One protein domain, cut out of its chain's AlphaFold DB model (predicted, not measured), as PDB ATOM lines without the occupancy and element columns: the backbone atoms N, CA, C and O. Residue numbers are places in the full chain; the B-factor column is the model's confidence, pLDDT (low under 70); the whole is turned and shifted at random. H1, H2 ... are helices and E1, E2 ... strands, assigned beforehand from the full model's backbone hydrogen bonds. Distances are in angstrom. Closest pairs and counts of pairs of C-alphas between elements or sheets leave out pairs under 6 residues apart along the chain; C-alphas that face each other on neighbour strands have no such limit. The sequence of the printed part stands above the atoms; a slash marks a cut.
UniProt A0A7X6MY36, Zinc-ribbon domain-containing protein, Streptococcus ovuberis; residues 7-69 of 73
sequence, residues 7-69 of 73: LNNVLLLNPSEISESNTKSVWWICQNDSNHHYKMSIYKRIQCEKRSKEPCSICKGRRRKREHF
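This is residues 7 to 69 of the 73 residues of the protein "Zinc-ribbon domain-containing protein" of Streptococcus ovuberis (UniProt A0A7X6MY36). A small two-stranded hairpin, E1 and E2, stands in the middle, with the unnamed stretch 7 to 24 towards one end of the long axis and H2 at the other, where residues 60 to 69 stick out as an arm. H1 turns off directly from the end of E2. The 63 printed residues include, in order, two named strands, E1 and E2, and two named helices, H1 and H2; the sheet, order E1 - E2, is antiparallel. The class is mixed, helices and strands, with under half of the residues in named elements. The whole is only just loose, close to compact, with a radius of gyration of the C-alphas of 12.9 A, and its elongated outline spans 41 by 25 by 16 A.

Residues 7 to 24 hold no named element. E1, residues 25 to 29, and E2, residues 37 to 41, form a hairpin, antiparallel at 143 degrees between their directions. N 28 and O 38 are within hydrogen-bond range at 2.8 A, and N 40 and O 26 at 3.0 A. A tight link joins E2 to H1, residues 42 to 50. The closest C-alphas of E1 and H1, Ser 25 and Ile 42, are 6.7 A apart. The closest C-alphas of E2 and H2, residues 57 to 68, are Tyr 38 and Ser 57, 6.7 A apart. H2 is apart from E1 and from H1. In H1 and H2 every O i to N i+4 pair is within hydrogen-bond range.

E1 begins at C-alpha 25 (-37.435, -17.280, 47.668) and is 13.2 A long; E2 is 13.4 A long. H1 measures 12.3 A. H2 measures 16.4 A and ends at C-alpha 68 (-63.016, -18.869, 34.570).

The C-alphas farthest apart, Ser 16 and Phe 69, are 42.8 A apart. The printed part has no cut, and no link between named elements is long. The mean pLDDT of the printed part is 85.1; residues 64 to 69 are under 70.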
ATOM      1  N   LEU A   7     -39.836 -24.838  59.463       86.94
ATOM      2  CA  LEU A   7     -39.329 -26.158  59.082       86.94
ATOM      3  C   LEU A   7     -38.738 -26.133  57.674       86.94
ATOM      4  O   LEU A   7     -37.621 -26.600  57.462       86.94
ATOM      5  N   ASN A   8     -39.449 -25.531  56.719       86.12
ATOM      6  CA  ASN A   8     -38.985 -25.493  55.336       86.12
ATOM      7  C   ASN A   8     -37.893 -24.441  55.078       86.12
ATOM      8  O   ASN A   8     -37.198 -24.531  54.065       86.12
ATOM      9  N   ASN A   9     -37.721 -23.456  55.965       88.69
ATOM     10  CA  ASN A   9     -36.704 -22.410  55.815       88.69
ATOM     11  C   ASN A   9     -35.436 -22.629  56.649       88.69
ATOM     12  O   ASN A   9     -34.482 -21.874  56.459       88.69
ATOM     13  N   VAL A  10     -35.384 -23.653  57.511       84.56
ATOM     14  CA  VAL A  10     -34.276 -23.866  58.463       84.56
ATOM     15  C   VAL A  10     -32.896 -23.957  57.793       84.56
ATOM     16  O   VAL A  10     -31.916 -23.478  58.349       84.56
ATOM     17  N   LEU A  11     -32.820 -24.505  56.572       83.44
ATOM     18  CA  LEU A  11     -31.579 -24.605  55.787       83.44
ATOM     19  C   LEU A  11     -31.447 -23.530  54.695       83.44
ATOM     20  O   LEU A  11     -30.447 -23.498  53.982       83.44
ATOM     21  N   LEU A  12     -32.465 -22.685  54.504       82.50
ATOM     22  CA  LEU A  12     -32.531 -21.749  53.377       82.50
ATOM     23  C   LEU A  12     -32.138 -20.326  53.762       82.50
ATOM     24  O   LEU A  12     -31.495 -19.630  52.969       82.50
ATOM     25  N   LEU A  13     -32.582 -19.863  54.933       82.38
ATOM     26  CA  LEU A  13     -32.356 -18.488  55.359       82.38
ATOM     27  C   LEU A  13     -32.542 -18.331  56.867       82.38
ATOM     28  O   LEU A  13     -33.603 -18.659  57.401       82.38
ATOM     29  N   ASN A  14     -31.546 -17.741  57.525       79.12
ATOM     30  CA  ASN A  14     -31.690 -17.311  58.907       79.12
ATOM     31  C   ASN A  14     -32.601 -16.077  58.990       79.12
ATOM     32  O   ASN A  14     -32.377 -15.113  58.254       79.12
ATOM     33  N   PRO A  15     -33.587 -16.046  59.910       76.06
ATOM     34  CA  PRO A  15     -34.457 -14.885  60.097       76.06
ATOM     35  C   PRO A  15     -33.705 -13.575  60.370       76.06
ATOM     36  O   PRO A  15     -34.158 -12.511  59.966       76.06
ATOM     37  N   SER A  16     -32.533 -13.663  60.999       80.31
ATOM     38  CA  SER A  16     -31.658 -12.524  61.307       80.31
ATOM     39  C   SER A  16     -31.009 -11.887  60.071       80.31
ATOM     40  O   SER A  16     -30.547 -10.754  60.140       80.31
ATOM     41  N   GLU A  17     -30.980 -12.592  58.937       78.94
ATOM     42  CA  GLU A  17     -30.405 -12.128  57.664       78.94
ATOM     43  C   GLU A  17     -31.485 -11.624  56.685       78.94
ATOM     44  O   GLU A  17     -31.227 -11.369  55.502       78.94
ATOM     45  N   ILE A  18     -32.733 -11.512  57.147       82.38
ATOM     46  CA  ILE A  18     -33.852 -11.050  56.329       82.38
ATOM     47  C   ILE A  18     -33.769  -9.528  56.173       82.38
ATOM     48  O   ILE A  18     -34.000  -8.774  57.111       82.38
ATOM     49  N   SER A  19     -33.496  -9.083  54.946       82.00
ATOM     50  CA  SER A  19     -33.634  -7.686  54.519       82.00
ATOM     51  C   SER A  19     -34.857  -7.515  53.613       82.00
ATOM     52  O   SER A  19     -35.216  -8.427  52.863       82.00
ATOM     53  N   GLU A  20     -35.485  -6.337  53.634       77.81
ATOM     54  CA  GLU A  20     -36.660  -6.021  52.806       77.81
ATOM     55  C   GLU A  20     -36.385  -6.110  51.297       77.81
ATOM     56  O   GLU A  20     -37.285  -6.400  50.504       77.81
ATOM     57  N   SER A  21     -35.135  -5.886  50.886       81.62
ATOM     58  CA  SER A  21     -34.696  -5.986  49.491       81.62
ATOM     59  C   SER A  21     -34.336  -7.413  49.071       81.62
ATOM     60  O   SER A  21     -33.974  -7.644  47.917       81.62
ATOM     61  N   ASN A  22     -34.445  -8.390  49.977       85.19
ATOM     62  CA  ASN A  22     -34.019  -9.750  49.697       85.19
ATOM     63  C   ASN A  22     -34.950 -10.425  48.674       85.19
ATOM     64  O   ASN A  22     -36.161 -10.586  48.874       85.19
ATOM     65  N   THR A  23     -34.366 -10.845  47.556       87.62
ATOM     66  CA  THR A  23     -35.056 -11.539  46.464       87.62
ATOM     67  C   THR A  23     -35.044 -13.061  46.624       87.62
ATOM     68  O   THR A  23     -35.704 -13.753  45.844       87.62
ATOM     69  N   LYS A  24     -34.366 -13.601  47.653       88.75
ATOM     70  CA  LYS A  24     -34.379 -15.037  47.966       88.75
ATOM     71  C   LYS A  24     -35.804 -15.519  48.198       88.75
ATOM     72  O   LYS A  24     -36.577 -14.915  48.945       88.75
ATOM     73  N   SER A  25     -36.139 -16.622  47.536       90.00
ATOM     74  CA  SER A  25     -37.435 -17.280  47.668       90.00
ATOM     75  C   SER A  25     -37.432 -18.210  48.868       90.00
ATOM     76  O   SER A  25     -36.598 -19.105  48.961       90.00
ATOM     77  N   VAL A  26     -38.395 -17.995  49.753       91.94
ATOM     78  CA  VAL A  26     -38.571 -18.722  51.010       91.94
ATOM     79  C   VAL A  26     -40.006 -19.218  51.103       91.94
ATOM     80  O   VAL A  26     -40.874 -18.808  50.323       91.94
ATOM     81  N   TRP A  27     -40.241 -20.149  52.013       93.25
ATOM     82  CA  TRP A  27     -41.541 -20.758  52.223       93.25
ATOM     83  C   TRP A  27     -42.391 -19.944  53.188       93.25
ATOM     84  O   TRP A  27     -41.927 -19.490  54.234       93.25
ATOM     85  N   TRP A  28     -43.656 -19.789  52.824       92.12
ATOM     86  CA  TRP A  28     -44.656 -19.082  53.597       92.12
ATOM     87  C   TRP A  28     -45.885 -19.953  53.802       92.12
ATOM     88  O   TRP A  28     -46.278 -20.711  52.914       92.12
ATOM     89  N   ILE A  29     -46.522 -19.753  54.944       93.00
ATOM     90  CA  ILE A  29     -47.820 -20.301  55.310       93.00
ATOM     91  C   ILE A  29     -48.868 -19.213  55.041       93.00
ATOM     92  O   ILE A  29     -48.659 -18.029  55.330       93.00
ATOM     93  N   CYS A  30     -49.980 -19.576  54.409       91.56
ATOM     94  CA  CYS A  30     -51.058 -18.632  54.110       91.56
ATOM     95  C   CYS A  30     -51.845 -18.263  55.375       91.56
ATOM     96  O   CYS A  30     -52.119 -19.125  56.203       91.56
ATOM     97  N   GLN A  31     -52.269 -16.997  55.492       88.06
ATOM     98  CA  GLN A  31     -53.143 -16.559  56.593       88.06
ATOM     99  C   GLN A  31     -54.528 -17.190  56.524       88.06
ATOM    100  O   GLN A  31     -55.121 -17.478  57.558       88.06
ATOM    101  N   ASN A  32     -55.046 -17.389  55.309       87.19
ATOM    102  CA  ASN A  32     -56.419 -17.846  55.111       87.19
ATOM    103  C   ASN A  32     -56.560 -19.359  55.311       87.19
ATOM    104  O   ASN A  32     -57.646 -19.825  55.636       87.19
ATOM    105  N   ASP A  33     -55.496 -20.125  55.062       88.25
ATOM    106  CA  ASP A  33     -55.493 -21.584  55.188       88.25
ATOM    107  C   ASP A  33     -54.076 -22.068  55.510       88.25
ATOM    108  O   ASP A  33     -53.168 -21.974  54.680       88.25
ATOM    109  N   SER A  34     -53.892 -22.606  56.713       88.19
ATOM    110  CA  SER A  34     -52.598 -23.094  57.191       88.19
ATOM    111  C   SER A  34     -52.061 -24.288  56.400       88.19
ATOM    112  O   SER A  34     -50.869 -24.554  56.472       88.19
ATOM    113  N   ASN A  35     -52.894 -24.983  55.619       89.56
ATOM    114  CA  ASN A  35     -52.446 -26.068  54.739       89.56
ATOM    115  C   ASN A  35     -51.785 -25.551  53.455       89.56
ATOM    116  O   ASN A  35     -51.190 -26.314  52.693       89.56
ATOM    117  N   HIS A  36     -51.912 -24.257  53.158       91.00
ATOM    118  CA  HIS A  36     -51.279 -23.658  51.995       91.00
ATOM    119  C   HIS A  36     -49.860 -23.204  52.331       91.00
ATOM    120  O   HIS A  36     -49.640 -22.088  52.809       91.00
ATOM    121  N   HIS A  37     -48.899 -24.049  51.971       92.81
ATOM    122  CA  HIS A  37     -47.476 -23.733  51.975       92.81
ATOM    123  C   HIS A  37     -47.050 -23.319  50.564       92.81
ATOM    124  O   HIS A  37     -47.295 -24.036  49.593       92.81
ATOM    125  N   TYR A  38     -46.430 -22.150  50.417       92.25
ATOM    126  CA  TYR A  38     -46.038 -21.625  49.108       92.25
ATOM    127  C   TYR A  38     -44.703 -20.888  49.148       92.25
ATOM    128  O   TYR A  38     -44.357 -20.229  50.125       92.25
ATOM    129  N   LYS A  39     -43.962 -20.958  48.039       92.25
ATOM    130  CA  LYS A  39     -42.711 -20.214  47.867       92.25
ATOM    131  C   LYS A  39     -42.975 -18.812  47.340       92.25
ATOM    132  O   LYS A  39     -43.675 -18.638  46.342       92.25
ATOM    133  N   MET A  40     -42.354 -17.818  47.961       92.00
ATOM    134  CA  MET A  40     -42.291 -16.462  47.424       92.00
ATOM    135  C   MET A  40     -41.069 -15.724  47.971       92.00
ATOM    136  O   MET A  40     -40.649 -15.951  49.103       92.00
ATOM    137  N   SER A  41     -40.495 -14.816  47.181       92.38
ATOM    138  CA  SER A  41     -39.429 -13.939  47.670       92.38
ATOM    139  C   SER A  41     -39.943 -12.954  48.715       92.38
ATOM    140  O   SER A  41     -41.046 -12.426  48.538       92.38
ATOM    141  N   ILE A  42     -39.113 -12.630  49.707       89.75
ATOM    142  CA  ILE A  42     -39.414 -11.626  50.742       89.75
ATOM    143  C   ILE A  42     -39.816 -10.292  50.105       89.75
ATOM    144  O   ILE A  42     -40.909  -9.796  50.375       89.75
ATOM    145  N   TYR A  43     -39.022  -9.788  49.153       91.12
ATOM    146  CA  TYR A  43     -39.326  -8.551  48.429       91.12
ATOM    147  C   TYR A  43     -40.733  -8.552  47.800       91.12
ATOM    148  O   TYR A  43     -41.539  -7.649  48.038       91.12
ATOM    149  N   LYS A  44     -41.082  -9.594  47.023       91.25
ATOM    150  CA  LYS A  44     -42.430  -9.706  46.429       91.25
ATOM    151  C   LYS A  44     -43.530  -9.818  47.481       91.25
ATOM    152  O   LYS A  44     -44.630  -9.334  47.222       91.25
ATOM    153  N   ARG A  45     -43.269 -10.443  48.635       90.56
ATOM    154  CA  ARG A  45     -44.249 -10.523  49.723       90.56
ATOM    155  C   ARG A  45     -44.557  -9.152  50.291       90.56
ATOM    156  O   ARG A  45     -45.723  -8.777  50.309       90.56
ATOM    157  N   ILE A  46     -43.518  -8.397  50.632       89.50
ATOM    158  CA  ILE A  46     -43.641  -7.023  51.122       89.50
ATOM    159  C   ILE A  46     -44.388  -6.164  50.096       89.50
ATOM    160  O   ILE A  46     -45.276  -5.396  50.446       89.50
ATOM    161  N   GLN A  47     -44.099  -6.324  48.800       91.31
ATOM    162  CA  GLN A  47     -44.849  -5.635  47.742       91.31
ATOM    163  C   GLN A  47     -46.326  -6.054  47.669       91.31
ATOM    164  O   GLN A  47     -47.172  -5.220  47.356       91.31
ATOM    165  N   CYS A  48     -46.656  -7.325  47.915       90.19
ATOM    166  CA  CYS A  48     -48.050  -7.774  47.970       90.19
ATOM    167  C   CYS A  48     -48.773  -7.163  49.171       90.19
ATOM    168  O   CYS A  48     -49.873  -6.648  48.996       90.19
ATOM    169  N   GLU A  49     -48.134  -7.151  50.339       88.25
ATOM    170  CA  GLU A  49     -48.657  -6.554  51.569       88.25
ATOM    171  C   GLU A  49     -48.884  -5.045  51.417       88.25
ATOM    172  O   GLU A  49     -49.998  -4.573  51.617       88.25
ATOM    173  N   LYS A  50     -47.887  -4.302  50.909       90.31
ATOM    174  CA  LYS A  50     -48.002  -2.860  50.607       90.31
ATOM    175  C   LYS A  50     -49.129  -2.530  49.622       90.31
ATOM    176  O   LYS A  50     -49.624  -1.411  49.608       90.31
ATOM    177  N   ARG A  51     -49.514  -3.481  48.766       91.75
ATOM    178  CA  ARG A  51     -50.590  -3.327  47.769       91.75
ATOM    179  C   ARG A  51     -51.906  -3.971  48.208       91.75
ATOM    180  O   ARG A  51     -52.813  -4.060  47.382       91.75
ATOM    181  N   SER A  52     -51.987  -4.487  49.436       88.12
ATOM    182  CA  SER A  52     -53.132  -5.246  49.956       88.12
ATOM    183  C   SER A  52     -53.585  -6.372  49.015       88.12
ATOM    184  O   SER A  52     -54.776  -6.607  48.810       88.12
ATOM    185  N   LYS A  53     -52.626  -7.060  48.378       87.56
ATOM    186  CA  LYS A  53     -52.879  -8.182  47.462       87.56
ATOM    187  C   LYS A  53     -52.598  -9.509  48.149       87.56
ATOM    188  O   LYS A  53     -51.557  -9.671  48.769       87.56
ATOM    189  N   GLU A  54     -53.459 -10.495  47.896       88.31
ATOM    190  CA  GLU A  54     -53.289 -11.876  48.363       88.31
ATOM    191  C   GLU A  54     -51.919 -12.447  47.937       88.31
ATOM    192  O   GLU A  54     -51.678 -12.606  46.734       88.31
ATOM    193  N   PRO A  55     -50.995 -12.755  48.861       90.06
ATOM    194  CA  PRO A  55     -49.675 -13.275  48.515       90.06
ATOM    195  C   PRO A  55     -49.702 -14.756  48.114       90.06
ATOM    196  O   PRO A  55     -48.886 -15.172  47.291       90.06
ATOM    197  N   CYS A  56     -50.648 -15.544  48.635       91.31
ATOM    198  CA  CYS A  56     -50.687 -16.986  48.417       91.31
ATOM    199  C   CYS A  56     -51.012 -17.339  46.960       91.31
ATOM    200  O   CYS A  56     -52.094 -17.044  46.439       91.31
ATOM    201  N   SER A  57     -50.075 -18.017  46.291       87.94
ATOM    202  CA  SER A  57     -50.243 -18.482  44.908       87.94
ATOM    203  C   SER A  57     -51.379 -19.501  44.775       87.94
ATOM    204  O   SER A  57     -52.090 -19.493  43.770       87.94
ATOM    205  N   ILE A  58     -51.605 -20.320  45.806       89.31
ATOM    206  CA  ILE A  58     -52.679 -21.317  45.843       89.31
ATOM    207  C   ILE A  58     -54.045 -20.624  45.946       89.31
ATOM    208  O   ILE A  58     -54.940 -20.916  45.151       89.31
ATOM    209  N   CYS A  59     -54.200 -19.645  46.846       87.31
ATOM    210  CA  CYS A  59     -55.430 -18.850  46.965       87.31
ATOM    211  C   CYS A  59     -55.735 -18.086  45.668       87.31
ATOM    212  O   CYS A  59     -56.865 -18.122  45.175       87.31
ATOM    213  N   LYS A  60     -54.711 -17.478  45.053       83.94
ATOM    214  CA  LYS A  60     -54.815 -16.843  43.727       83.94
ATOM    215  C   LYS A  60     -55.271 -17.825  42.641       83.94
ATOM    216  O   LYS A  60     -56.127 -17.478  41.827       83.94
ATOM    217  N   GLY A  61     -54.731 -19.044  42.630       81.31
ATOM    218  CA  GLY A  61     -55.116 -20.096  41.686       81.31
ATOM    219  C   GLY A  61     -56.562 -20.566  41.869       81.31
ATOM    220  O   GLY A  61     -57.299 -20.674  40.888       81.31
ATOM    221  N   ARG A  62     -57.006 -20.782  43.118       73.38
ATOM    222  CA  ARG A  62     -58.404 -21.132  43.432       73.38
ATOM    223  C   ARG A  62     -59.379 -20.034  42.997       73.38
ATOM    224  O   ARG A  62     -60.429 -20.356  42.447       73.38
ATOM    225  N   ARG A  63     -59.021 -18.756  43.185       71.75
ATOM    226  CA  ARG A  63     -59.822 -17.613  42.718       71.75
ATOM    227  C   ARG A  63     -60.022 -17.642  41.198       71.75
ATOM    228  O   ARG A  63     -61.164 -17.625  40.755       71.75
ATOM    229  N   ARG A  64     -58.946 -17.790  40.411       67.75
ATOM    230  CA  ARG A  64     -59.048 -17.876  38.939       67.75
ATOM    231  C   ARG A  64     -59.872 -19.068  38.465       67.75
ATOM    232  O   ARG A  64     -60.615 -18.935  37.501       67.75
ATOM    233  N   LYS A  65     -59.749 -20.227  39.129       68.56
ATOM    234  CA  LYS A  65     -60.570 -21.401  38.795       68.56
ATOM    235  C   LYS A  65     -62.058 -21.099  38.942       68.56
ATOM    236  O   LYS A  65     -62.802 -21.407  38.030       68.56
ATOM    237  N   ARG A  66     -62.472 -20.445  40.031       64.88
ATOM    238  CA  ARG A  66     -63.873 -20.032  40.222       64.88
ATOM    239  C   ARG A  66     -64.334 -18.983  39.205       64.88
ATOM    240  O   ARG A  66     -65.486 -19.021  38.804       64.88
ATOM    241  N   GLU A  67     -63.454 -18.058  38.819       64.88
ATOM    242  CA  GLU A  67     -63.776 -16.986  37.862       64.88
ATOM    243  C   GLU A  67     -63.914 -17.495  36.415       64.88
ATOM    244  O   GLU A  67     -64.787 -17.023  35.696       64.88
ATOM    245  N   HIS A  68     -63.079 -18.448  35.979       65.56
ATOM    246  CA  HIS A  68     -63.016 -18.869  34.570       65.56
ATOM    247  C   HIS A  68     -63.545 -20.276  34.287       65.56
ATOM    248  O   HIS A  68     -64.036 -20.531  33.191       65.56
ATOM    249  N   PHE A  69     -63.439 -21.199  35.241       64.88
ATOM    250  CA  PHE A  69     -63.944 -22.558  35.094       64.88
ATOM    251  C   PHE A  69     -65.228 -22.662  35.913       64.88
ATOM    252  O   PHE A  69     -65.202 -22.972  37.106       64.88
TER     253      PHE A  69